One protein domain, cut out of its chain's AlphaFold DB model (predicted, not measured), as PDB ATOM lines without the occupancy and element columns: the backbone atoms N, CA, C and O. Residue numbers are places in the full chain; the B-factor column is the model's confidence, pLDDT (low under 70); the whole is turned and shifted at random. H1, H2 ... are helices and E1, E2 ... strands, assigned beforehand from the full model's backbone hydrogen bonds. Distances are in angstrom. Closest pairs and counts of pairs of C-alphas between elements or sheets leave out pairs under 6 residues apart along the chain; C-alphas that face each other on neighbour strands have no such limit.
ATOM      1  N   ILE A   3      29.518 -30.073  -9.270       93.56
ATOM      2  CA  ILE A   3      29.490 -29.388  -7.976       93.56
ATOM      3  C   ILE A   3      30.538 -28.278  -8.004       93.56
ATOM      4  O   ILE A   3      31.741 -28.526  -8.047       93.56
ATOM      5  N   TRP A   4      30.061 -27.040  -7.985       95.00
ATOM      6  CA  TRP A   4      30.884 -25.845  -7.902       95.00
ATOM      7  C   TRP A   4      31.212 -25.531  -6.441       95.00
ATOM      8  O   TRP A   4      30.373 -25.672  -5.551       95.00
ATOM      9  N   ASN A   5      32.427 -25.057  -6.193       95.00
ATOM     10  CA  ASN A   5      32.871 -24.583  -4.888       95.00
ATOM     11  C   ASN A   5      33.518 -23.208  -5.052       95.00
ATOM     12  O   ASN A   5      34.251 -22.981  -6.015       95.00
ATOM     13  N   ALA A   6      33.290 -22.304  -4.103       93.38
ATOM     14  CA  ALA A   6      33.970 -21.016  -4.076       93.38
ATOM     15  C   ALA A   6      35.432 -21.201  -3.653       93.38
ATOM     16  O   ALA A   6      35.778 -21.010  -2.496       93.38
ATOM     17  N   GLY A   7      36.299 -21.587  -4.585       91.38
ATOM     18  CA  GLY A   7      37.689 -21.941  -4.318       91.38
ATOM     19  C   GLY A   7      38.084 -23.157  -5.133       91.38
ATOM     20  O   GLY A   7      37.957 -23.141  -6.353       91.38
ATOM     21  N   PHE A   8      38.573 -24.204  -4.475       88.62
ATOM     22  CA  PHE A   8      38.978 -25.430  -5.157       88.62
ATOM     23  C   PHE A   8      38.585 -26.671  -4.360       88.62
ATOM     24  O   PHE A   8      38.476 -26.641  -3.134       88.62
ATOM     25  N   ILE A   9      38.349 -27.753  -5.096       89.81
ATOM     26  CA  ILE A   9      38.194 -29.111  -4.577       89.81
ATOM     27  C   ILE A   9      39.537 -29.797  -4.818       89.81
ATOM     28  O   ILE A   9      40.062 -29.738  -5.927       89.81
ATOM     29  N   GLN A  10      40.138 -30.368  -3.777       81.12
ATOM     30  CA  GLN A  10      41.506 -30.891  -3.872       81.12
ATOM     31  C   GLN A  10      41.526 -32.341  -4.335       81.12
ATOM     32  O   GLN A  10      42.255 -32.685  -5.264       81.12
ATOM     33  N   GLN A  11      40.758 -33.191  -3.660       79.38
ATOM     34  CA  GLN A  11      40.820 -34.644  -3.781       79.38
ATOM     35  C   GLN A  11      39.477 -35.266  -3.444       79.38
ATOM     36  O   GLN A  11      38.691 -34.669  -2.707       79.38
ATOM     37  N   VAL A  12      39.276 -36.471  -3.968       86.38
ATOM     38  CA  VAL A  12      38.048 -37.253  -3.889       86.38
ATOM     39  C   VAL A  12      38.398 -38.676  -3.446       86.38
ATOM     40  O   VAL A  12      39.381 -39.241  -3.924       86.38
ATOM     41  N   ALA A  13      37.589 -39.227  -2.553       87.12
ATOM     42  CA  ALA A  13      37.507 -40.631  -2.181       87.12
ATOM     43  C   ALA A  13      36.078 -41.129  -2.452       87.12
ATOM     44  O   ALA A  13      35.152 -40.321  -2.549       87.12
ATOM     45  N   PHE A  14      35.927 -42.443  -2.574       87.94
ATOM     46  CA  PHE A  14      34.646 -43.113  -2.763       87.94
ATOM     47  C   PHE A  14      34.477 -44.113  -1.622       87.94
ATOM     48  O   PHE A  14      35.418 -44.849  -1.342       87.94
ATOM     49  N   GLU A  15      33.349 -44.081  -0.920       86.44
ATOM     50  CA  GLU A  15      33.067 -44.944   0.234       86.44
ATOM     51  C   GLU A  15      31.558 -45.133   0.341       86.44
ATOM     52  O   GLU A  15      30.837 -44.146   0.264       86.44
ATOM     53  N   ASP A  16      31.106 -46.364   0.573       86.50
ATOM     54  CA  ASP A  16      29.731 -46.661   0.983       86.50
ATOM     55  C   ASP A  16      29.555 -46.292   2.468       86.50
ATOM     56  O   ASP A  16      29.918 -47.043   3.389       86.50
ATOM     57  N   ILE A  17      29.077 -45.073   2.729       85.56
ATOM     58  CA  ILE A  17      28.979 -44.566   4.100       85.56
ATOM     59  C   ILE A  17      27.758 -45.114   4.831       85.56
ATOM     60  O   ILE A  17      27.824 -45.191   6.058       85.56
ATOM     61  N   ASP A  18      26.705 -45.563   4.148       84.44
ATOM     62  CA  ASP A  18      25.443 -46.013   4.761       84.44
ATOM     63  C   ASP A  18      25.118 -47.509   4.616       84.44
ATOM     64  O   ASP A  18      24.087 -47.966   5.121       84.44
ATOM     65  N   ASP A  19      26.065 -48.279   4.078       83.00
ATOM     66  CA  ASP A  19      25.995 -49.722   3.830       83.00
ATOM     67  C   ASP A  19      24.872 -50.116   2.847       83.00
ATOM     68  O   ASP A  19      24.283 -51.202   2.964       83.00
ATOM     69  N   ASP A  20      24.544 -49.244   1.886       85.88
ATOM     70  CA  ASP A  20      23.512 -49.484   0.870       85.88
ATOM     71  C   ASP A  20      24.032 -50.097  -0.448       85.88
ATOM     72  O   ASP A  20      23.230 -50.434  -1.328       85.88
ATOM     73  N   GLN A  21      25.344 -50.360  -0.529       86.38
ATOM     74  CA  GLN A  21      26.093 -50.872  -1.687       86.38
ATOM     75  C   GLN A  21      26.334 -49.861  -2.817       86.38
ATOM     76  O   GLN A  21      26.809 -50.261  -3.887       86.38
ATOM     77  N   HIS A  22      26.062 -48.577  -2.600       88.94
ATOM     78  CA  HIS A  22      26.487 -47.495  -3.480       88.94
ATOM     79  C   HIS A  22      27.575 -46.674  -2.793       88.94
ATOM     80  O   HIS A  22      27.559 -46.468  -1.591       88.94
ATOM     81  N   GLU A  23      28.570 -46.242  -3.565       89.00
ATOM     82  CA  GLU A  23      29.634 -45.401  -3.028       89.00
ATOM     83  C   GLU A  23      29.249 -43.923  -3.120       89.00
ATOM     84  O   GLU A  23      28.913 -43.411  -4.195       89.00
ATOM     85  N   GLU A  24      29.407 -43.207  -2.014       90.88
ATOM     86  CA  GLU A  24      29.346 -41.756  -1.966       90.88
ATOM     87  C   GLU A  24      30.695 -41.136  -2.316       90.88
ATOM     88  O   GLU A  24      31.773 -41.667  -2.048       90.88
ATOM     89  N   ILE A  25      30.634 -39.928  -2.863       91.69
ATOM     90  CA  ILE A  25      31.793 -39.093  -3.140       91.69
ATOM     91  C   ILE A  25      32.131 -38.306  -1.879       91.69
ATOM     92  O   ILE A  25      31.352 -37.454  -1.454       91.69
ATOM     93  N   ILE A  26      33.324 -38.514  -1.328       91.75
ATOM     94  CA  ILE A  26      33.851 -37.739  -0.200       91.75
ATOM     95  C   ILE A  26      35.026 -36.901  -0.682       91.75
ATOM     96  O   ILE A  26      35.969 -37.424  -1.269       91.75
ATOM     97  N   PHE A  27      35.015 -35.597  -0.435       90.50
ATOM     98  CA  PHE A  27      36.062 -34.712  -0.932       90.50
ATOM     99  C   PHE A  27      36.424 -33.580   0.023       90.50
ATOM    100  O   PHE A  27      35.643 -33.155   0.873       90.50
ATOM    101  N   MET A  28      37.642 -33.070  -0.163       90.12
ATOM    102  CA  MET A  28      38.149 -31.883   0.523       90.12
ATOM    103  C   MET A  28      37.917 -30.639  -0.327       90.12
ATOM    104  O   MET A  28      38.283 -30.607  -1.506       90.12
ATOM    105  N   ALA A  29      37.380 -29.589   0.287       90.94
ATOM    106  CA  ALA A  29      37.138 -28.310  -0.360       90.94
ATOM    107  C   ALA A  29      37.672 -27.148   0.482       90.94
ATOM    108  O   ALA A  29      37.488 -27.101   1.698       90.94
ATOM    109  N   VAL A  30      38.306 -26.182  -0.180       90.12
ATOM    110  CA  VAL A  30      38.660 -24.890   0.419       90.12
ATOM    111  C   VAL A  30      37.653 -23.857  -0.059       90.12
ATOM    112  O   VAL A  30      37.523 -23.633  -1.262       90.12
ATOM    113  N   ASP A  31      36.947 -23.234   0.879       92.19
ATOM    114  CA  ASP A  31      35.959 -22.194   0.604       92.19
ATOM    115  C   ASP A  31      36.560 -20.817   0.894       92.19
ATOM    116  O   ASP A  31      36.799 -20.445   2.043       92.19
ATOM    117  N   ASN A  32      36.827 -20.056  -0.162       90.69
ATOM    118  CA  ASN A  32      37.402 -18.720  -0.107       90.69
ATOM    119  C   ASN A  32      36.425 -17.671   0.433       90.69
ATOM    120  O   ASN A  32      36.879 -16.689   1.023       90.69
ATOM    121  N   GLY A  33      35.115 -17.864   0.254       91.38
ATOM    122  CA  GLY A  33      34.108 -16.956   0.795       91.38
ATOM    123  C   GLY A  33      34.041 -17.080   2.315       91.38
ATOM    124  O   GLY A  33      34.191 -16.099   3.045       91.38
ATOM    125  N   LEU A  34      33.883 -18.305   2.810       90.19
ATOM    126  CA  LEU A  34      33.811 -18.591   4.243       90.19
ATOM    127  C   LEU A  34      35.187 -18.628   4.927       90.19
ATOM    128  O   LEU A  34      35.255 -18.551   6.151       90.19
ATOM    129  N   LYS A  35      36.277 -18.706   4.153       86.81
ATOM    130  CA  LYS A  35      37.666 -18.866   4.623       86.81
ATOM    131  C   LYS A  35      37.864 -20.107   5.499       86.81
ATOM    132  O   LYS A  35      38.598 -20.066   6.483       86.81
ATOM    133  N   ILE A  36      37.223 -21.209   5.122       87.94
ATOM    134  CA  ILE A  36      37.295 -22.487   5.838       87.94
ATOM    135  C   ILE A  36      37.716 -23.611   4.903       87.94
ATOM    136  O   ILE A  36      37.510 -23.547   3.689       87.94
ATOM    137  N   GLN A  37      38.254 -24.671   5.495       89.19
ATOM    138  CA  GLN A  37      38.435 -25.949   4.829       89.19
ATOM    139  C   GLN A  37      37.369 -26.933   5.305       89.19
ATOM    140  O   GLN A  37      36.987 -26.923   6.482       89.19
ATOM    141  N   LYS A  38      36.863 -27.744   4.376       91.88
ATOM    142  CA  LYS A  38      35.721 -28.625   4.592       91.88
ATOM    143  C   LYS A  38      35.977 -30.028   4.054       91.88
ATOM    144  O   LYS A  38      36.538 -30.158   2.968       91.88
ATOM    145  N   ILE A  39      35.516 -31.040   4.783       93.75
ATOM    146  CA  ILE A  39      35.253 -32.385   4.262       93.75
ATOM    147  C   ILE A  39      33.768 -32.435   3.907       93.75
ATOM    148  O   ILE A  39      32.927 -32.063   4.727       93.75
ATOM    149  N   VAL A  40      33.446 -32.877   2.700       94.38
ATOM    150  CA  VAL A  40      32.076 -32.937   2.183       94.38
ATOM    151  C   VAL A  40      31.809 -34.332   1.647       94.38
ATOM    152  O   VAL A  40      32.686 -34.887   0.992       94.38
ATOM    153  N   ALA A  41      30.614 -34.867   1.887       93.56
ATOM    154  CA  ALA A  41      30.144 -36.085   1.238       93.56
ATOM    155  C   ALA A  41      28.866 -35.854   0.440       93.56
ATOM    156  O   ALA A  41      27.999 -35.072   0.851       93.56
ATOM    157  N   CYS A  42      28.731 -36.556  -0.679       92.88
ATOM    158  CA  CYS A  42      27.522 -36.530  -1.478       92.88
ATOM    159  C   CYS A  42      27.343 -37.720  -2.412       92.88
ATOM    160  O   CYS A  42      28.306 -38.341  -2.849       92.88
ATOM    161  N   GLU A  43      26.097 -37.918  -2.824       91.81
ATOM    162  CA  GLU A  43      25.730 -38.824  -3.906       91.81
ATOM    163  C   GLU A  43      26.153 -38.277  -5.281       91.81
ATOM    164  O   GLU A  43      26.355 -37.070  -5.485       91.81
ATOM    165  N   PHE A  44      26.216 -39.173  -6.265       88.56
ATOM    166  CA  PHE A  44      26.307 -38.783  -7.666       88.56
ATOM    167  C   PHE A  44      25.069 -37.987  -8.089       88.56
ATOM    168  O   PHE A  44      23.935 -38.310  -7.748       88.56
ATOM    169  N   THR A  45      25.276 -36.948  -8.896       86.88
ATOM    170  CA  THR A  45      24.179 -36.124  -9.406       86.88
ATOM    171  C   THR A  45      24.364 -35.762 -10.871       86.88
ATOM    172  O   THR A  45      25.480 -35.554 -11.357       86.88
ATOM    173  N   ASP A  46      23.254 -35.649 -11.590       89.12
ATOM    174  CA  ASP A  46      23.176 -35.184 -12.971       89.12
ATOM    175  C   ASP A  46      23.080 -33.650 -13.081       89.12
ATOM    176  O   ASP A  46      23.477 -33.092 -14.103       89.12
ATOM    177  N   ARG A  47      22.674 -32.958 -12.011       91.56
ATOM    178  CA  ARG A  47      22.463 -31.502 -11.965       91.56
ATOM    179  C   ARG A  47      23.725 -30.705 -11.651       91.56
ATOM    180  O   ARG A  47      24.749 -31.226 -11.209       91.56
ATOM    181  N   GLU A  48      23.636 -29.401 -11.883       94.81
ATOM    182  CA  GLU A  48      24.661 -28.447 -11.478       94.81
ATOM    183  C   GLU A  48      24.281 -27.769 -10.164       94.81
ATOM    184  O   GLU A  48      23.239 -27.117 -10.057       94.81
ATOM    185  N   TYR A  49      25.164 -27.886  -9.181       95.38
ATOM    186  CA  TYR A  49      24.982 -27.304  -7.862       95.38
ATOM    187  C   TYR A  49      26.199 -26.494  -7.447       95.38
ATOM    188  O   TYR A  49      27.284 -26.643  -8.000       95.38
ATOM    189  N   MET A  50      26.025 -25.658  -6.433       95.00
ATOM    190  CA  MET A  50      27.111 -24.960  -5.773       95.00
ATOM    191  C   MET A  50      27.056 -25.193  -4.271       95.00
ATOM    192  O   MET A  50      25.999 -25.048  -3.652       95.00
ATOM    193  N   LEU A  51      28.205 -25.541  -3.692       94.25
ATOM    194  CA  LEU A  51      28.365 -25.630  -2.249       94.25
ATOM    195  C   LEU A  51      28.048 -24.299  -1.577       94.25
ATOM    196  O   LEU A  51      28.302 -23.222  -2.122       94.25
ATOM    197  N   ASP A  52      27.495 -24.394  -0.373       92.19
ATOM    198  CA  ASP A  52      27.142 -23.220   0.406       92.19
ATOM    199  C   ASP A  52      28.386 -22.374   0.707       92.19
ATOM    200  O   ASP A  52      29.412 -22.877   1.171       92.19
ATOM    201  N   THR A  53      28.270 -21.078   0.430       94.25
ATOM    202  CA  THR A  53      29.306 -20.064   0.638       94.25
ATOM    203  C   THR A  53      28.642 -18.694   0.840       94.25
ATOM    204  O   THR A  53      27.410 -18.578   0.842       94.25
ATOM    205  N   ARG A  54      29.438 -17.631   0.993       93.75
ATOM    206  CA  ARG A  54      28.920 -16.257   1.044       93.75
ATOM    207  C   ARG A  54      28.212 -15.875  -0.257       93.75
ATOM    208  O   ARG A  54      28.603 -16.293  -1.341       93.75
ATOM    209  N   SER A  55      27.205 -15.014  -0.149       92.75
ATOM    210  CA  SER A  55      26.397 -14.566  -1.289       92.75
ATOM    211  C   SER A  55      27.210 -13.905  -2.406       92.75
ATOM    212  O   SER A  55      26.894 -14.114  -3.570       92.75
ATOM    213  N   ASP A  56      28.267 -13.163  -2.076       94.50
ATOM    214  CA  ASP A  56      29.162 -12.505  -3.038       94.50
ATOM    215  C   ASP A  56      30.125 -13.466  -3.755       94.50
ATOM    216  O   ASP A  56      30.711 -13.101  -4.770       94.50
ATOM    217  N   TYR A  57      30.256 -14.700  -3.264       95.50
ATOM    218  CA  TYR A  57      31.008 -15.777  -3.913       95.50
ATOM    219  C   TYR A  57      30.105 -16.778  -4.638       95.50
ATOM    220  O   TYR A  57      30.610 -17.668  -5.321       95.50
ATOM    221  N   PHE A  58      28.785 -16.665  -4.489       95.12
ATOM    222  CA  PHE A  58      27.839 -17.615  -5.053       95.12
ATOM    223  C   PHE A  58      27.616 -17.344  -6.548       95.12
ATOM    224  O   PHE A  58      27.252 -16.239  -6.950       95.12
ATOM    225  N   LEU A  59      27.824 -18.359  -7.385       93.69
ATOM    226  CA  LEU A  59      27.649 -18.269  -8.830       93.69
ATOM    227  C   LEU A  59      26.172 -18.082  -9.180       93.69
ATOM    228  O   LEU A  59      25.304 -18.853  -8.761       93.69
ATOM    229  N   ASN A  60      25.899 -17.070 -10.000       92.56
ATOM    230  CA  ASN A  60      24.545 -16.773 -10.443       92.56
ATOM    231  C   ASN A  60      23.935 -17.958 -11.216       92.56
ATOM    232  O   ASN A  60      24.606 -18.602 -12.025       92.56
ATOM    233  N   GLY A  61      22.655 -18.236 -10.968       90.62
ATOM    234  CA  GLY A  61      21.903 -19.308 -11.625       90.62
ATOM    235  C   GLY A  61      22.217 -20.731 -11.146       90.62
ATOM    236  O   GLY A  61      21.637 -21.674 -11.680       90.62
ATOM    237  N   LYS A  62      23.100 -20.923 -10.155       93.94
ATOM    238  CA  LYS A  62      23.355 -22.250  -9.570       93.94
ATOM    239  C   LYS A  62      22.391 -22.555  -8.428       93.94
ATOM    240  O   LYS A  62      22.009 -21.678  -7.657       93.94
ATOM    241  N   LEU A  63      22.012 -23.824  -8.299       94.19
ATOM    242  CA  LEU A  63      21.241 -24.304  -7.156       94.19
ATOM    243  C   LEU A  63      22.176 -24.561  -5.971       94.19
ATOM    244  O   LEU A  63      23.304 -25.016  -6.155       94.19
ATOM    245  N   ARG A  64      21.711 -24.302  -4.745       92.75
ATOM    246  CA  ARG A  64      22.476 -24.661  -3.543       92.75
ATOM    247  C   ARG A  64      22.545 -26.175  -3.410       92.75
ATOM    248  O   ARG A  64      21.521 -26.849  -3.496       92.75
ATOM    249  N   PHE A  65      23.742 -26.684  -3.169       93.12
ATOM    250  CA  PHE A  65      23.956 -28.091  -2.893       93.12
ATOM    251  C   PHE A  65      23.556 -28.438  -1.460       93.12
ATOM    252  O   PHE A  65      23.815 -27.657  -0.545       93.12
ATOM    253  N   GLN A  66      22.952 -29.609  -1.272       90.44
ATOM    254  CA  GLN A  66      22.672 -30.184   0.043       90.44
ATOM    255  C   GLN A  66      23.507 -31.461   0.181       90.44
ATOM    256  O   GLN A  66      23.097 -32.497  -0.337       90.44
ATOM    257  N   PRO A  67      24.706 -31.382   0.781       93.00
ATOM    258  CA  PRO A  67      25.549 -32.556   0.963       93.00
ATOM    259  C   PRO A  67      24.966 -33.495   2.026       93.00
ATOM    260  O   PRO A  67      24.192 -33.065   2.884       93.00
ATOM    261  N   ILE A  68      25.393 -34.760   2.009       93.00
ATOM    262  CA  ILE A  68      25.045 -35.738   3.053       93.00
ATOM    263  C   ILE A  68      25.612 -35.274   4.397       93.00
ATOM    264  O   ILE A  68      24.920 -35.263   5.415       93.00
ATOM    265  N   PHE A  69      26.870 -34.830   4.384       94.31
ATOM    266  CA  PHE A  69      27.471 -34.104   5.489       94.31
ATOM    267  C   PHE A  69      28.492 -33.084   4.992       94.31
ATOM    268  O   PHE A  69      29.089 -33.219   3.922       94.31
ATOM    269  N   GLU A  70      28.731 -32.074   5.823       95.62
ATOM    270  CA  GLU A  70      29.765 -31.066   5.618       95.62
ATOM    271  C   GLU A  70      30.421 -30.765   6.973       95.62
ATOM    272  O   GLU A  70      29.752 -30.378   7.936       95.62
ATOM    273  N   ILE A  71      31.733 -30.983   7.060       95.81
ATOM    274  CA  ILE A  71      32.531 -30.855   8.284       95.81
ATOM    275  C   ILE A  71      33.603 -29.802   8.038       95.81
ATOM    276  O   ILE A  71      34.430 -29.965   7.149       95.81
ATOM    277  N   SER A  72      33.623 -28.735   8.828       94.19
ATOM    278  CA  SER A  72      34.668 -27.719   8.795       94.19
ATOM    279  C   SER A  72      35.805 -28.070   9.751       94.19
ATOM    280  O   SER A  72      35.583 -28.331  10.938       94.19
ATOM    281  N   ILE A  73      37.028 -28.032   9.224       92.12
ATOM    282  CA  ILE A  73      38.259 -28.242   9.983       92.12
ATOM    283  C   ILE A  73      38.832 -26.877  10.396       92.12
ATOM    284  O   ILE A  73      39.002 -26.007   9.533       92.12
ATOM    285  N   PRO A  74      39.129 -26.654  11.690       88.56
ATOM    286  CA  PRO A  74      39.661 -25.383  12.164       88.56
ATOM    287  C   PRO A  74      41.082 -25.137  11.641       88.56
ATOM    288  O   PRO A  74      41.843 -26.063  11.352       88.56
ATOM    289  N   SER A  75      41.470 -23.865  11.554       86.44
ATOM    290  CA  SER A  75      42.891 -23.505  11.464       86.44
ATOM    291  C   SER A  75      43.529 -23.593  12.849       86.44
ATOM    292  O   SER A  75      42.867 -23.290  13.841       86.44
ATOM    293  N   THR A  76      44.803 -23.977  12.930       88.44
ATOM    294  CA  THR A  76      45.520 -23.970  14.212       88.44
ATOM    295  C   THR A  76      45.984 -22.561  14.592       88.44
ATOM    296  O   THR A  76      46.015 -21.631  13.773       88.44
ATOM    297  N   ASP A  77      46.387 -22.394  15.847       88.62
ATOM    298  CA  ASP A  77      47.072 -21.196  16.337       88.62
ATOM    299  C   ASP A  77      48.389 -20.936  15.582       88.62
ATOM    300  O   ASP A  77      48.705 -19.794  15.240       88.62
ATOM    301  N   TYR A  78      49.114 -21.997  15.227       88.88
ATOM    302  CA  TYR A  78      50.308 -21.922  14.395       88.88
ATOM    303  C   TYR A  78      49.991 -21.401  12.995       88.88
ATOM    304  O   TYR A  78      50.640 -20.459  12.546       88.88
ATOM    305  N   ASN A  79      48.972 -21.958  12.319       84.19
ATOM    306  CA  ASN A  79      48.523 -21.474  11.007       84.19
ATOM    307  C   ASN A  79      48.221 -19.970  11.058       84.19
ATOM    308  O   ASN A  79      48.705 -19.202  10.226       84.19
ATOM    309  N   THR A  80      47.481 -19.561  12.088       83.94
ATOM    310  CA  THR A  80      47.118 -18.163  12.330       83.94
ATOM    311  C   THR A  80      48.360 -17.287  12.524       83.94
ATOM    312  O   THR A  80      48.463 -16.222  11.921       83.94
ATOM    313  N   THR A  81      49.343 -17.765  13.288       84.38
ATOM    314  CA  THR A  81      50.595 -17.046  13.581       84.38
ATOM    315  C   THR A  81      51.455 -16.823  12.344       84.38
ATOM    316  O   THR A  81      52.031 -15.751  12.176       84.38
ATOM    317  N   ILE A  82      51.509 -17.795  11.433       81.31
ATOM    318  CA  ILE A  82      52.225 -17.649  10.157       81.31
ATOM    319  C   ILE A  82      51.363 -17.008   9.057       81.31
ATOM    320  O   ILE A  82      51.745 -17.033   7.887       81.31
ATOM    321  N   ASN A  83      50.196 -16.458   9.419       76.81
ATOM    322  CA  ASN A  83      49.207 -15.858   8.524       76.81
ATOM    323  C   ASN A  83      48.851 -16.753   7.323       76.81
ATOM    324  O   ASN A  83      48.683 -16.295   6.188       76.81
ATOM    325  N   LYS A  84      48.752 -18.061   7.566       71.56
ATOM    326  CA  LYS A  84      48.268 -19.029   6.587       71.56
ATOM    327  C   LYS A  84      46.915 -19.539   7.041       71.56
ATOM    328  O   LYS A  84      46.741 -19.961   8.173       71.56
ATOM    329  N   VAL A  85      45.954 -19.547   6.129       63.81
ATOM    330  CA  VAL A  85      44.738 -20.341   6.321       63.81
ATOM    331  C   VAL A  85      45.129 -21.807   6.159       63.81
ATOM    332  O   VAL A  85      45.996 -22.117   5.337       63.81
ATOM    333  N   ASN A  86      44.492 -22.693   6.919       66.12
ATOM    334  CA  ASN A  86      44.594 -24.134   6.728       66.12
ATOM    335  C   ASN A  86      44.029 -24.494   5.342       66.12
ATOM    336  O   ASN A  86      42.831 -24.682   5.169       66.12
ATOM    337  N   LYS A  87      44.879 -24.388   4.319       62.09
ATOM    338  CA  LYS A  87      44.532 -24.525   2.896       62.09
ATOM    339  C   LYS A  87      45.105 -25.798   2.290       62.09
ATOM    340  O   LYS A  87      44.929 -26.036   1.101       62.09
ATOM    341  N   ASP A  88      45.836 -26.573   3.082       70.62
ATOM    342  CA  ASP A  88      46.663 -27.665   2.584       70.62
ATOM    343  C   ASP A  88      46.443 -28.949   3.389       70.62
ATOM    344  O   ASP A  88      47.395 -29.631   3.762       70.62
ATOM    345  N   ILE A  89      45.172 -29.258   3.679       71.75
ATOM    346  CA  ILE A  89      44.758 -30.626   4.010       71.75
ATOM    347  C   ILE A  89      44.582 -31.435   2.721       71.75
ATOM    348  O   ILE A  89      43.845 -31.022   1.830       71.75
ATOM    349  N   PHE A  90      45.240 -32.587   2.628       72.50
ATOM    350  CA  PHE A  90      45.247 -33.458   1.457       72.50
ATOM    351  C   PHE A  90      45.287 -34.945   1.870       72.50
ATOM    352  O   PHE A  90      45.879 -35.307   2.876       72.50
ATOM    353  N   PHE A  91      44.665 -35.831   1.100       68.31
ATOM    354  CA  PHE A  91      44.873 -37.275   1.106       68.31
ATOM    355  C   PHE A  91      46.298 -37.632   0.689       68.31
ATOM    356  O   PHE A  91      46.802 -37.139  -0.329       68.31
ATOM    357  N   ASP A  92      46.887 -38.601   1.379       63.59
ATOM    358  CA  ASP A  92      47.958 -39.383   0.779       63.59
ATOM    359  C   ASP A  92      47.343 -40.377  -0.212       63.59
ATOM    360  O   ASP A  92      46.508 -41.205   0.147       63.59
ATOM    361  N   ARG A  93      47.772 -40.302  -1.478       54.44
ATOM    362  CA  ARG A  93      47.323 -41.216  -2.540       54.44
ATOM    363  C   ARG A  93      47.707 -42.673  -2.262       54.44
ATOM    364  O   ARG A  93      47.178 -43.557  -2.925       54.44
ATOM    365  N   GLN A  94      48.649 -42.918  -1.349       48.38
ATOM    366  CA  GLN A  94      49.111 -44.262  -0.999       48.38
ATOM    367  C   GLN A  94      48.299 -44.917   0.118       48.38
ATOM    368  O   GLN A  94      48.385 -46.133   0.286       48.38
ATOM    369  N   ILE A  95      47.478 -44.161   0.849       50.41
ATOM    370  CA  ILE A  95      46.739 -44.696   1.987       50.41
ATOM    371  C   ILE A  95      45.292 -44.905   1.561       50.41
ATOM    372  O   ILE A  95      44.431 -44.039   1.700       50.41
ATOM    373  N   ARG A  96      45.079 -46.085   0.969       51.22
ATOM    374  CA  ARG A  96      43.768 -46.719   0.803       51.22
ATOM    375  C   ARG A  96      42.959 -46.588   2.093       51.22
ATOM    376  O   ARG A  96      43.534 -46.652   3.178       51.22
ATOM    377  N   MET A  97      41.641 -46.467   1.933       55.00
ATOM    378  CA  MET A  97      40.660 -46.758   2.977       55.00
ATOM    379  C   MET A  97      41.140 -47.987   3.746       55.00
ATOM    380  O   MET A  97      41.339 -49.056   3.159       55.00
ATOM    381  N   ASP A  98      41.389 -47.830   5.043       56.25
ATOM    382  CA  ASP A  98      41.434 -49.006   5.893       56.25
ATOM    383  C   ASP A  98      40.026 -49.622   5.744       56.25
ATOM    384  O   ASP A  98      39.048 -48.875   5.814       56.25
ATOM    385  N   ASN A  99      39.891 -50.940   5.540       58.34
ATOM    386  CA  ASN A  99      38.588 -51.638   5.408       58.34
ATOM    387  C   ASN A  99      37.643 -51.443   6.628       58.34
ATOM    388  O   ASN A  99      36.580 -52.051   6.705       58.34
ATOM    389  N   ASP A 100      38.038 -50.603   7.582       68.50
ATOM    390  CA  ASP A 100      37.382 -50.279   8.837       68.50
ATOM    391  C   ASP A 100      36.552 -48.975   8.763       68.50
ATOM    392  O   ASP A 100      36.171 -48.438   9.808       68.50
ATOM    393  N   GLY A 101      36.314 -48.409   7.570       78.69
ATOM    394  CA  GLY A 101      35.528 -47.176   7.395       78.69
ATOM    395  C   GLY A 101      36.246 -45.932   7.926       78.69
ATOM    396  O   GLY A 101      35.691 -45.134   8.694       78.69
ATOM    397  N   ARG A 102      37.535 -45.791   7.594       85.69
ATOM    398  CA  ARG A 102      38.382 -44.679   8.050       85.69
ATOM    399  C   ARG A 102      39.089 -44.006   6.887       85.69
ATOM    400  O   ARG A 102      39.811 -44.650   6.131       85.69
ATOM    401  N   LEU A 103      38.961 -42.683   6.828       86.94
ATOM    402  CA  LEU A 103      39.652 -41.840   5.859       86.94
ATOM    403  C   LEU A 103      40.727 -41.011   6.549       86.94
ATOM    404  O   LEU A 103      40.464 -40.348   7.553       86.94
ATOM    405  N   LYS A 104      41.939 -41.048   5.994       87.75
ATOM    406  CA  LYS A 104      43.107 -40.337   6.519       87.75
ATOM    407  C   LYS A 104      43.438 -39.137   5.640       87.75
ATOM    408  O   LYS A 104      43.569 -39.265   4.425       87.75
ATOM    409  N   PHE A 105      43.620 -37.984   6.272       86.69
ATOM    410  CA  PHE A 105      44.009 -36.739   5.617       86.69
ATOM    411  C   PHE A 105      45.217 -36.144   6.330       86.69
ATOM    412  O   PHE A 105      45.355 -36.272   7.537       86.69
ATOM    413  N   PHE A 106      46.064 -35.432   5.612       86.62
ATOM    414  CA  PHE A 106      47.268 -34.797   6.127       86.62
ATOM    415  C   PHE A 106      47.125 -33.291   5.991       86.62
ATOM    416  O   PHE A 106      46.890 -32.814   4.889       86.62
ATOM    417  N   SER A 107      47.278 -32.533   7.072       86.62
ATOM    418  CA  SER A 107      47.399 -31.069   7.016       86.62
ATOM    419  C   SER A 107      48.859 -30.671   6.870       86.62
ATOM    420  O   SER A 107      49.717 -31.315   7.468       86.62
ATOM    421  N   ARG A 108      49.164 -29.596   6.132       85.25
ATOM    422  CA  ARG A 108      50.527 -29.049   6.022       85.25
ATOM    423  C   ARG A 108      50.606 -27.576   6.372       85.25
ATOM    424  O   ARG A 108      49.740 -26.784   6.009       85.25
ATOM    425  N   TYR A 109      51.726 -27.183   6.981       78.31
ATOM    426  CA  TYR A 109      52.049 -25.775   7.243       78.31
ATOM    427  C   TYR A 109      52.819 -25.118   6.082       78.31
ATOM    428  O   TYR A 109      52.985 -23.890   6.020       78.31
ATOM    429  N   HIS A 110      53.298 -25.926   5.138       76.06
ATOM    430  CA  HIS A 110      54.014 -25.495   3.944       76.06
ATOM    431  C   HIS A 110      53.764 -26.485   2.800       76.06
ATOM    432  O   HIS A 110      53.529 -27.661   3.044       76.06
ATOM    433  N   HIS A 111      53.878 -26.042   1.547       72.62
ATOM    434  CA  HIS A 111      53.601 -26.880   0.370       72.62
ATOM    435  C   HIS A 111      54.598 -28.038   0.153       72.62
ATOM    436  O   HIS A 111      54.459 -28.797  -0.810       72.62
ATOM    437  N   SER A 112      55.581 -28.211   1.045       76.31
ATOM    438  CA  SER A 112      56.475 -29.373   1.040       76.31
ATOM    439  C   SER A 112      55.751 -30.594   1.604       76.31
ATOM    440  O   SER A 112      54.990 -30.481   2.560       76.31
ATOM    441  N   ARG A 113      55.986 -31.779   1.031       68.06
ATOM    442  CA  ARG A 113      55.439 -33.040   1.567       68.06
ATOM    443  C   ARG A 113      55.951 -33.361   2.971       68.06
ATOM    444  O   ARG A 113      55.265 -34.051   3.702       68.06
ATOM    445  N   GLU A 114      57.107 -32.830   3.347       75.75
ATOM    446  CA  GLU A 114      57.723 -33.044   4.663       75.75
ATOM    447  C   GLU A 114      57.127 -32.135   5.749       75.75
ATOM    448  O   GLU A 114      57.357 -32.327   6.940       75.75
ATOM    449  N   SER A 115      56.334 -31.136   5.353       83.50
ATOM    450  CA  SER A 115      55.774 -30.127   6.254       83.50
ATOM    451  C   SER A 115      54.381 -30.490   6.763       83.50
ATOM    452  O   SER A 115      53.511 -29.619   6.861       83.50
ATOM    453  N   VAL A 116      54.153 -31.771   7.054       84.25
ATOM    454  CA  VAL A 116      52.894 -32.234   7.640       84.25
ATOM    455  C   VAL A 116      52.788 -31.717   9.076       84.25
ATOM    456  O   VAL A 116      53.720 -31.824   9.867       84.25
ATOM    457  N   MET A 117      51.650 -31.105   9.387       86.81
ATOM    458  CA  MET A 117      51.284 -30.635  10.718       86.81
ATOM    459  C   MET A 117      50.717 -31.760  11.568       86.81
ATOM    460  O   MET A 117      51.141 -32.012  12.693       86.81
ATOM    461  N   TYR A 118      49.695 -32.397  11.020       88.81
ATOM    462  CA  TYR A 118      48.953 -33.441  11.685       88.81
ATOM    463  C   TYR A 118      48.227 -34.288  10.651       88.81
ATOM    464  O   TYR A 118      47.860 -33.814   9.569       88.81
ATOM    465  N   THR A 119      47.975 -35.525  11.040       89.81
ATOM    466  CA  THR A 119      47.096 -36.453  10.350       89.81
ATOM    467  C   THR A 119      45.707 -36.394  10.990       89.81
ATOM    468  O   THR A 119      45.559 -36.472  12.209       89.81
ATOM    469  N   LEU A 120      44.678 -36.225  10.167       90.25
ATOM    470  CA  LEU A 120      43.265 -36.320  10.509       90.25
ATOM    471  C   LEU A 120      42.758 -37.707  10.155       90.25
ATOM    472  O   LEU A 120      43.042 -38.204   9.066       90.25
ATOM    473  N   VAL A 121      41.936 -38.283  11.021       91.44
ATOM    474  CA  VAL A 121      41.220 -39.525  10.729       91.44
ATOM    475  C   VAL A 121      39.731 -39.280  10.887       91.44
ATOM    476  O   VAL A 121      39.264 -39.021  11.993       91.44
ATOM    477  N   LEU A 122      38.993 -39.363   9.780       91.44
ATOM    478  CA  LEU A 122      37.535 -39.377   9.770       91.44
ATOM    479  C   LEU A 122      37.055 -40.820   9.858       91.44
ATOM    480  O   LEU A 122      37.334 -41.622   8.968       91.44
ATOM    481  N   LYS A 123      36.290 -41.135  10.900       90.69
ATOM    482  CA  LYS A 123      35.516 -42.379  10.979       90.69
ATOM    483  C   LYS A 123      34.220 -42.166  10.203       90.69
ATOM    484  O   LYS A 123      33.350 -41.450  10.685       90.69
ATOM    485  N   THR A 124      34.079 -42.739   9.011       86.69
ATOM    486  CA  THR A 124      32.979 -42.406   8.080       86.69
ATOM    487  C   THR A 124      31.602 -42.738   8.651       86.69
ATOM    488  O   THR A 124      30.664 -41.970   8.463       86.69
ATOM    489  N   LYS A 125      31.496 -43.801   9.457       83.69
ATOM    490  CA  LYS A 125      30.233 -44.215  10.092       83.69
ATOM    491  C   LYS A 125      29.793 -43.321  11.260       83.69
ATOM    492  O   LYS A 125      28.602 -43.146  11.491       83.69
ATOM    493  N   THR A 126      30.728 -42.756  12.027       88.62
ATOM    494  CA  THR A 126      30.395 -41.893  13.182       88.62
ATOM    495  C   THR A 126      30.611 -40.407  12.910       88.62
ATOM    496  O   THR A 126      30.223 -39.563  13.711       88.62
ATOM    497  N   LEU A 127      31.256 -40.077  11.794       92.19
ATOM    498  CA  LEU A 127      31.715 -38.739  11.434       92.19
ATOM    499  C   LEU A 127      32.628 -38.084  12.482       92.19
ATOM    500  O   LEU A 127      32.828 -36.868  12.488       92.19
ATOM    501  N   GLU A 128      33.198 -38.887  13.377       92.69
ATOM    502  CA  GLU A 128      34.151 -38.422  14.372       92.69
ATOM    503  C   GLU A 128      35.507 -38.157  13.709       92.69
ATOM    504  O   GLU A 128      35.984 -38.963  12.905       92.69
ATOM    505  N   ILE A 129      36.124 -37.033  14.077       93.31
ATOM    506  CA  ILE A 129      37.470 -36.653  13.650       93.31
ATOM    507  C   ILE A 129      38.445 -36.855  14.808       93.31
ATOM    508  O   ILE A 129      38.257 -36.294  15.892       93.31
ATOM    509  N   ASP A 130      39.516 -37.593  14.541       92.81
ATOM    510  CA  ASP A 130      40.676 -37.712  15.421       92.81
ATOM    511  C   ASP A 130      41.906 -37.035  14.797       92.81
ATOM    512  O   ASP A 130      42.038 -36.959  13.574       92.81
ATOM    513  N   TYR A 131      42.797 -36.528  15.653       92.38
ATOM    514  CA  TYR A 131      44.010 -35.800  15.271       92.38
ATOM    515  C   TYR A 131      45.253 -36.527  15.781       92.38
ATOM    516  O   TYR A 131      45.319 -36.911  16.948       92.38
ATOM    517  N   PHE A 132      46.267 -36.624  14.928       91.88
ATOM    518  CA  PHE A 132      47.583 -37.166  15.247       91.88
ATOM    519  C   PHE A 132      48.634 -36.128  14.868       91.88
ATOM    520  O   PHE A 132      48.788 -35.798  13.697       91.88
ATOM    521  N   ILE A 133      49.312 -35.558  15.861       92.50
ATOM    522  CA  ILE A 133      50.289 -34.482  15.655       92.50
ATOM    523  C   ILE A 133      51.614 -35.073  15.171       92.50
ATOM    524  O   ILE A 133      52.179 -35.944  15.836       92.50
ATOM    525  N   GLU A 134      52.129 -34.560  14.056       91.12
ATOM    526  CA  GLU A 134      53.410 -34.999  13.502       91.12
ATOM    527  C   GLU A 134      54.600 -34.406  14.268       91.12
ATOM    528  O   GLU A 134      54.558 -33.268  14.746       91.12
ATOM    529  N   GLY A 135      55.693 -35.169  14.354       90.69
ATOM    530  CA  GLY A 135      56.880 -34.787  15.129       90.69
ATOM    531  C   GLY A 135      57.528 -33.478  14.668       90.69
ATOM    532  O   GLY A 135      57.832 -32.621  15.490       90.69
ATOM    533  N   THR A 136      57.659 -33.261  13.358       87.50
ATOM    534  CA  THR A 136      58.276 -32.030  12.826       87.50
ATOM    535  C   THR A 136      57.462 -30.784  13.169       87.50
ATOM    536  O   THR A 136      58.011 -29.720  13.452       87.50
ATOM    537  N   TYR A 137      56.136 -30.895  13.177       91.50
ATOM    538  CA  TYR A 137      55.265 -29.798  13.572       91.50
ATOM    539  C   TYR A 137      55.300 -29.529  15.069       91.50
ATOM    540  O   TYR A 137      55.325 -28.359  15.457       91.50
ATOM    541  N   ARG A 138      55.356 -30.584  15.891       92.94
ATOM    542  CA  ARG A 138      55.594 -30.467  17.332       92.94
ATOM    543  C   ARG A 138      56.836 -29.626  17.598       92.94
ATOM    544  O   ARG A 138      56.724 -28.604  18.267       92.94
ATOM    545  N   ASP A 139      57.968 -29.971  16.987       91.31
ATOM    546  CA  ASP A 139      59.232 -29.251  17.182       91.31
ATOM    547  C   ASP A 139      59.100 -27.753  16.862       91.31
ATOM    548  O   ASP A 139      59.529 -26.897  17.641       91.31
ATOM    549  N   HIS A 140      58.456 -27.410  15.744       90.88
ATOM    550  CA  HIS A 140      58.263 -26.016  15.339       90.88
ATOM    551  C   HIS A 140      57.292 -25.252  16.239       90.88
ATOM    552  O   HIS A 140      57.604 -24.147  16.693       90.88
ATOM    553  N   ARG A 141      56.103 -25.808  16.476       93.50
ATOM    554  CA  ARG A 141      55.045 -25.136  17.234       93.50
ATOM    555  C   ARG A 141      55.460 -25.009  18.698       93.50
ATOM    556  O   ARG A 141      55.367 -23.917  19.253       93.50
ATOM    557  N   ASP A 142      55.992 -26.062  19.306       96.12
ATOM    558  CA  ASP A 142      56.359 -26.056  20.724       96.12
ATOM    559  C   ASP A 142      57.615 -25.221  21.008       96.12
ATOM    560  O   ASP A 142      57.714 -24.603  22.069       96.12
ATOM    561  N   SER A 143      58.508 -25.044  20.027       95.44
ATOM    562  CA  SER A 143      59.566 -24.022  20.108       95.44
ATOM    563  C   SER A 143      59.001 -22.599  20.226       95.44
ATOM    564  O   SER A 143      59.560 -21.766  20.942       95.44
ATOM    565  N   LEU A 144      57.879 -22.298  19.560       94.88
ATOM    566  CA  LEU A 144      57.210 -20.997  19.683       94.88
ATOM    567  C   LEU A 144      56.474 -20.841  21.018       94.88
ATOM    568  O   LEU A 144      56.429 -19.727  21.539       94.88
ATOM    569  N   VAL A 145      55.948 -21.928  21.590       96.88
ATOM    570  CA  VAL A 145      55.402 -21.927  22.960       96.88
ATOM    571  C   VAL A 145      56.503 -21.628  23.969       96.88
ATOM    572  O   VAL A 145      56.355 -20.725  24.786       96.88
ATOM    573  N   ASN A 146      57.646 -22.313  23.854       97.25
ATOM    574  CA  ASN A 146      58.818 -22.081  24.703       97.25
ATOM    575  C   ASN A 146      59.317 -20.633  24.621       97.25
ATOM    576  O   ASN A 146      59.740 -20.059  25.620       97.25
ATOM    577  N   ALA A 147      59.238 -20.025  23.437       96.81
ATOM    578  CA  ALA A 147      59.591 -18.626  23.222       96.81
ATOM    579  C   ALA A 147      58.503 -17.625  23.674       96.81
ATOM    580  O   ALA A 147      58.667 -16.425  23.449       96.81
ATOM    581  N   GLY A 148      57.381 -18.086  24.240       96.12
ATOM    582  CA  GLY A 148      56.255 -17.245  24.663       96.12
ATOM    583  C   GLY A 148      55.474 -16.600  23.511       96.12
ATOM    584  O   GLY A 148      54.734 -15.644  23.729       96.12
ATOM    585  N   LYS A 149      55.649 -17.087  22.275       95.62
ATOM    586  CA  LYS A 149      54.988 -16.560  21.067       95.62
ATOM    587  C   LYS A 149      53.658 -17.244  20.767       95.62
ATOM    588  O   LYS A 149      52.819 -16.657  20.091       95.62
ATOM    589  N   LEU A 150      53.482 -18.475  21.243       95.62
ATOM    590  CA  LEU A 150      52.230 -19.224  21.184       95.62
ATOM    591  C   LEU A 150      51.782 -19.611  22.598       95.62
ATOM    592  O   LEU A 150      52.633 -19.810  23.467       95.62
ATOM    593  N   PRO A 151      50.467 -19.726  22.844       95.50
ATOM    594  CA  PRO A 151      49.965 -20.150  24.140       95.50
ATOM    595  C   PRO A 151      50.212 -21.648  24.378       95.50
ATOM    596  O   PRO A 151      50.254 -22.456  23.447       95.50
ATOM    597  N   LEU A 152      50.314 -22.024  25.655       96.50
ATOM    598  CA  LEU A 152      50.130 -23.410  26.099       96.50
ATOM    599  C   LEU A 152      48.741 -23.936  25.678       96.50
ATOM    600  O   LEU A 152      47.840 -23.127  25.429       96.50
ATOM    601  N   PRO A 153      48.541 -25.265  25.610       97.00
ATOM    602  CA  PRO A 153      49.444 -26.365  26.011       97.00
ATOM    603  C   PRO A 153      50.414 -26.803  24.904       97.00
ATOM    604  O   PRO A 153      50.232 -26.398  23.763       97.00
ATOM    605  N   TYR A 154      51.415 -27.639  25.206       96.62
ATOM    606  CA  TYR A 154      52.287 -28.280  24.201       96.62
ATOM    607  C   TYR A 154      51.525 -29.270  23.308       96.62
ATOM    608  O   TYR A 154      50.501 -29.827  23.717       96.62
ATOM    609  N   THR A 155      52.009 -29.497  22.085       94.62
ATOM    610  CA  THR A 155      51.259 -30.266  21.077       94.62
ATOM    611  C   THR A 155      51.126 -31.766  21.351       94.62
ATOM    612  O   THR A 155      50.241 -32.407  20.789       94.62
ATOM    613  N   ASP A 156      51.973 -32.343  22.202       91.81
ATOM    614  CA  ASP A 156      51.921 -33.750  22.620       91.81
ATOM    615  C   ASP A 156      50.912 -34.023  23.749       91.81
ATOM    616  O   ASP A 156      50.722 -35.167  24.167       91.81
ATOM    617  N   THR A 157      50.227 -32.986  24.228       94.44
ATOM    618  CA  THR A 157      49.230 -33.102  25.290       94.44
ATOM    619  C   THR A 157      47.846 -33.467  24.749       94.44
ATOM    620  O   THR A 157      47.450 -33.090  23.641       94.44
ATOM    621  N   LYS A 158      47.048 -34.144  25.583       94.19
ATOM    622  CA  LYS A 158      45.621 -34.372  25.303       94.19
ATOM    623  C   LYS A 158      44.852 -33.053  25.160       94.19
ATOM    624  O   LYS A 158      43.940 -32.951  24.352       94.19
ATOM    625  N   GLU A 159      45.227 -32.037  25.931       95.81
ATOM    626  CA  GLU A 159      44.569 -30.733  25.890       95.81
ATOM    627  C   GLU A 159      44.706 -30.079  24.507       95.81
ATOM    628  O   GLU A 159      43.723 -29.572  23.969       95.81
ATOM    629  N   TYR A 160      45.883 -30.167  23.874       94.94
ATOM    630  CA  TYR A 160      46.074 -29.633  22.525       94.94
ATOM    631  C   TYR A 160      45.218 -30.365  21.480       94.94
ATOM    632  O   TYR A 160      44.571 -29.728  20.646       94.94
ATOM    633  N   THR A 161      45.163 -31.700  21.530       93.12
ATOM    634  CA  THR A 161      44.321 -32.470  20.599       93.12
ATOM    635  C   THR A 161      42.829 -32.235  20.844       93.12
ATOM    636  O   THR A 161      42.066 -32.133  19.882       93.12
ATOM    637  N   ASP A 162      42.415 -32.042  22.098       94.00
ATOM    638  CA  ASP A 162      41.049 -31.653  22.454       94.00
ATOM    639  C   ASP A 162      40.692 -30.258  21.919       94.00
ATOM    640  O   ASP A 162      39.583 -30.080  21.420       94.00
ATOM    641  N   ILE A 163      41.606 -29.278  21.955       94.38
ATOM    642  CA  ILE A 163      41.391 -27.947  21.356       94.38
ATOM    643  C   ILE A 163      41.080 -28.079  19.860       94.38
ATOM    644  O   ILE A 163      40.101 -27.504  19.377       94.38
ATOM    645  N   LEU A 164      41.871 -28.870  19.127       92.31
ATOM    646  CA  LEU A 164      41.652 -29.089  17.696       92.31
ATOM    647  C   LEU A 164      40.329 -29.814  17.428       92.31
ATOM    648  O   LEU A 164      39.539 -29.374  16.589       92.31
ATOM    649  N   LYS A 165      40.044 -30.884  18.177       93.62
ATOM    650  CA  LYS A 165      38.801 -31.659  18.050       93.62
ATOM    651  C   LYS A 165      37.567 -30.812  18.365       93.62
ATOM    652  O   LYS A 165      36.600 -30.825  17.607       93.62
ATOM    653  N   ASN A 166      37.630 -29.995  19.413       93.88
ATOM    654  CA  ASN A 166      36.569 -29.064  19.797       93.88
ATOM    655  C   ASN A 166      36.439 -27.870  18.848       93.88
ATOM    656  O   ASN A 166      35.431 -27.166  18.904       93.88
ATOM    657  N   GLY A 167      37.420 -27.617  17.979       93.56
ATOM    658  CA  GLY A 167      37.342 -26.617  16.915       93.56
ATOM    659  C   GLY A 167      36.599 -27.101  15.664       93.56
ATOM    660  O   GLY A 167      36.147 -26.273  14.876       93.56
ATOM    661  N   VAL A 168      36.414 -28.415  15.494       95.56
ATOM    662  CA  VAL A 168      35.671 -28.990  14.361       95.56
ATOM    663  C   VAL A 168      34.202 -28.572  14.419       95.56
ATOM    664  O   VAL A 168      33.577 -28.561  15.486       95.56
ATOM    665  N   ARG A 169      33.636 -28.203  13.269       96.56
ATOM    666  CA  ARG A 169      32.221 -27.833  13.144       96.56
ATOM    667  C   ARG A 169      31.524 -28.687  12.101       96.56
ATOM    668  O   ARG A 169      32.114 -29.036  11.092       96.56
ATOM    669  N   TYR A 170      30.250 -28.961  12.327       96.75
ATOM    670  CA  TYR A 170      29.402 -29.773  11.462       96.75
ATOM    671  C   TYR A 170      28.268 -28.903  10.940       96.75
ATOM    672  O   TYR A 170      27.716 -28.095  11.688       96.75
ATOM    673  N   LYS A 171      27.929 -29.019   9.661       95.00
ATOM    674  CA  LYS A 171      26.821 -28.266   9.076       95.00
ATOM    675  C   LYS A 171      25.502 -28.972   9.400       95.00
ATOM    676  O   LYS A 171      25.301 -30.115   9.013       95.00
ATOM    677  N   LEU A 172      24.599 -28.283  10.089       94.06
ATOM    678  CA  LEU A 172      23.249 -28.742  10.414       94.06
ATOM    679  C   LEU A 172      22.261 -27.615  10.116       94.06
ATOM    680  O   LEU A 172      22.395 -26.521  10.662       94.06
ATOM    681  N   ASP A 173      21.294 -27.871   9.235       90.88
ATOM    682  CA  ASP A 173      20.227 -26.927   8.870       90.88
ATOM    683  C   ASP A 173      20.756 -25.516   8.533       90.88
ATOM    684  O   ASP A 173      20.272 -24.487   9.010       90.88
ATOM    685  N   GLY A 174      21.832 -25.471   7.739       89.56
ATOM    686  CA  GLY A 174      22.488 -24.233   7.310       89.56
ATOM    687  C   GLY A 174      23.447 -23.606   8.332       89.56
ATOM    688  O   GLY A 174      24.169 -22.669   7.983       89.56
ATOM    689  N   LYS A 175      23.531 -24.123   9.562       93.06
ATOM    690  CA  LYS A 175      24.370 -23.585  10.645       93.06
ATOM    691  C   LYS A 175      25.545 -24.501  10.970       93.06
ATOM    692  O   LYS A 175      25.470 -25.709  10.799       93.06
ATOM    693  N   TRP A 176      26.634 -23.914  11.454       94.94
ATOM    694  CA  TRP A 176      27.789 -24.652  11.960       94.94
ATOM    695  C   TRP A 176      27.595 -24.961  13.442       94.94
ATOM    696  O   TRP A 176      27.466 -24.039  14.244       94.94
ATOM    697  N   VAL A 177      27.588 -26.242  13.794       96.56
ATOM    698  CA  VAL A 177      27.361 -26.743  15.156       96.56
ATOM    699  C   VAL A 177      28.530 -27.605  15.629       96.56
ATOM    700  O   VAL A 177      29.388 -28.013  14.844       96.56
ATOM    701  N   THR A 178      28.599 -27.867  16.927       96.44
ATOM    702  CA  THR A 178      29.550 -28.813  17.521       96.44
ATOM    703  C   THR A 178      29.170 -30.261  17.202       96.44
ATOM    704  O   THR A 178      28.023 -30.564  16.867       96.44
ATOM    705  N   TYR A 179      30.116 -31.191  17.363       94.44
ATOM    706  CA  TYR A 179      29.843 -32.623  17.197       94.44
ATOM    707  C   TYR A 179      28.716 -33.119  18.118       94.44
ATOM    708  O   TYR A 179      27.840 -33.858  17.683       94.44
ATOM    709  N   GLN A 180      28.690 -32.673  19.379       94.00
ATOM    710  CA  GLN A 180      27.665 -33.084  20.345       94.00
ATOM    711  C   GLN A 180      26.260 -32.642  19.921       94.00
ATOM    712  O   GLN A 180      25.312 -33.421  20.005       94.00
ATOM    713  N   GLU A 181      26.119 -31.414  19.418       95.19
ATOM    714  CA  GLU A 181      24.854 -30.922  18.863       95.19
ATOM    715  C   GLU A 181      24.438 -31.725  17.625       95.19
ATOM    716  O   GLU A 181      23.275 -32.110  17.502       95.19
ATOM    717  N   TYR A 182      25.397 -32.046  16.754       94.06
ATOM    718  CA  TYR A 182      25.173 -32.845  15.550       94.06
ATOM    719  C   TYR A 182      24.695 -34.275  15.871       94.06
ATOM    720  O   TYR A 182      23.719 -34.763  15.294       94.06
ATOM    721  N   VAL A 183      25.320 -34.928  16.857       91.88
ATOM    722  CA  VAL A 183      24.916 -36.250  17.364       91.88
ATOM    723  C   VAL A 183      23.539 -36.187  18.023       91.88
ATOM    724  O   VAL A 183      22.697 -37.047  17.761       91.88
ATOM    725  N   LYS A 184      23.279 -35.169  18.854       92.25
ATOM    726  CA  LYS A 184      21.987 -34.975  19.533       92.25
ATOM    727  C   LYS A 184      20.837 -34.786  18.542       92.25
ATOM    728  O   LYS A 184      19.726 -35.230  18.817       92.25
ATOM    729  N   ALA A 185      21.110 -34.191  17.382       91.25
ATOM    730  CA  ALA A 185      20.165 -34.075  16.272       91.25
ATOM    731  C   ALA A 185      19.935 -35.395  15.502       91.25
ATOM    732  O   ALA A 185      19.197 -35.414  14.520       91.25
ATOM    733  N   GLY A 186      20.565 -36.502  15.915       84.88
ATOM    734  CA  GLY A 186      20.372 -37.833  15.333       84.88
ATOM    735  C   GLY A 186      21.149 -38.089  14.041       84.88
ATOM    736  O   GLY A 186      21.009 -39.159  13.455       84.88
TER     737      GLY A 186
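Overview. This is residues 3 to 186 of the 196 residues of an uncharacterized protein of Chlorobi bacterium (UniProt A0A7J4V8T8). A strongly twisted sheet of six strands makes one wall of this domain, and a smaller sheet of three strands, E6 E7 E8, stands over part of its face, the two only partly face to face. H3 bridges them along one side, H4 covers E9, H1 and H2 lie at one end of the longest axis, and E4 with the loop 51 to 68 lies at the other. The printed part has 184 residues with four named helices and ten named strands, in the order E1 E2 E3 E4 E5 H1 E6 E7 E8 H2 H3 E9 E10 H4. The large sheet runs E1 E2 E3 E5 E9 E10, the small one E6 E7 E8, both antiparallel; the class is mixed. The whole is compact, radius of gyration of the C-alphas 16.9 A, spans 53 by 40 by 35 A.

Arrangement. Start in the large sheet with E1, residues 7 to 15, E2, 24 to 31, and E3, 36 to 42, a meander, each strand the antiparallel neighbour of the one before; look for N 10 and O 28 at 2.9 A, and N 29 and O 38 at 2.9 A. E1 bends by 51 degrees at residue 11, E2 by 51 degrees at residue 28. E5, 69 to 73, follows beside E3, with N 39 and O 71 at 2.8 A; then E9, 169 to 172, with N 72 and O 169 at 2.7 A; then its hairpin partner E10, 175 to 177, with N 170 and O 177 at 2.8 A. H4, 179 to 184, is on this sheet at a height of 9.3 A, only just over E9 alone, as 2 of its 6 C-alphas fall on E10; C-alphas 170 and 179 are closest, 6.4 A. The second meander is E6, 102 to 108, E7, 116 to 123, and E8, 128 to 133, with N 105 and O 120 at 2.9 A, N 121 and O 130 at 2.9 A. E1 and E6 are only just apart, 8.4 A. H3, 158 to 167, is on the small sheet at a height of 7.2 A, only just over E8 with 3 C-alphas, slantwise at 42 degrees on the local plane; C-alphas 131 and 161 are closest, 6.3 A. H3 only just grazes the large sheet. H2, 135 to 146, only grazes the small sheet, C-alphas 117 and 137 closest at 5.0 A; H1, 77 to 81, is close to H2 but not clearly touching, C-alphas 78 and 141 at 6.4 A. E4, 48 to 50, pairs with no named strand. In H1 to H4 every O i to N i+4 pair is within hydrogen-bond range.

Along the chain. Find C-alpha 7 at (37.689, -21.941, -4.318), where E1 begins its 23.9 A; E2 spans 20.8 A, E7 20.4 A, H2 16.0 A. H4 ends at C-alpha 184, (21.987, -34.975, 19.533).

Size, cuts and confidence. C-alphas 46 and 147 are farthest apart, 53.9 A. The printed part has no cut; the links E4 to E5, H1 to E6 and H2 to H3 are long. Confidence is under 70 at residues 85 to 87, 91 to 100 and 113; the mean pLDDT of the printed part is 87.9.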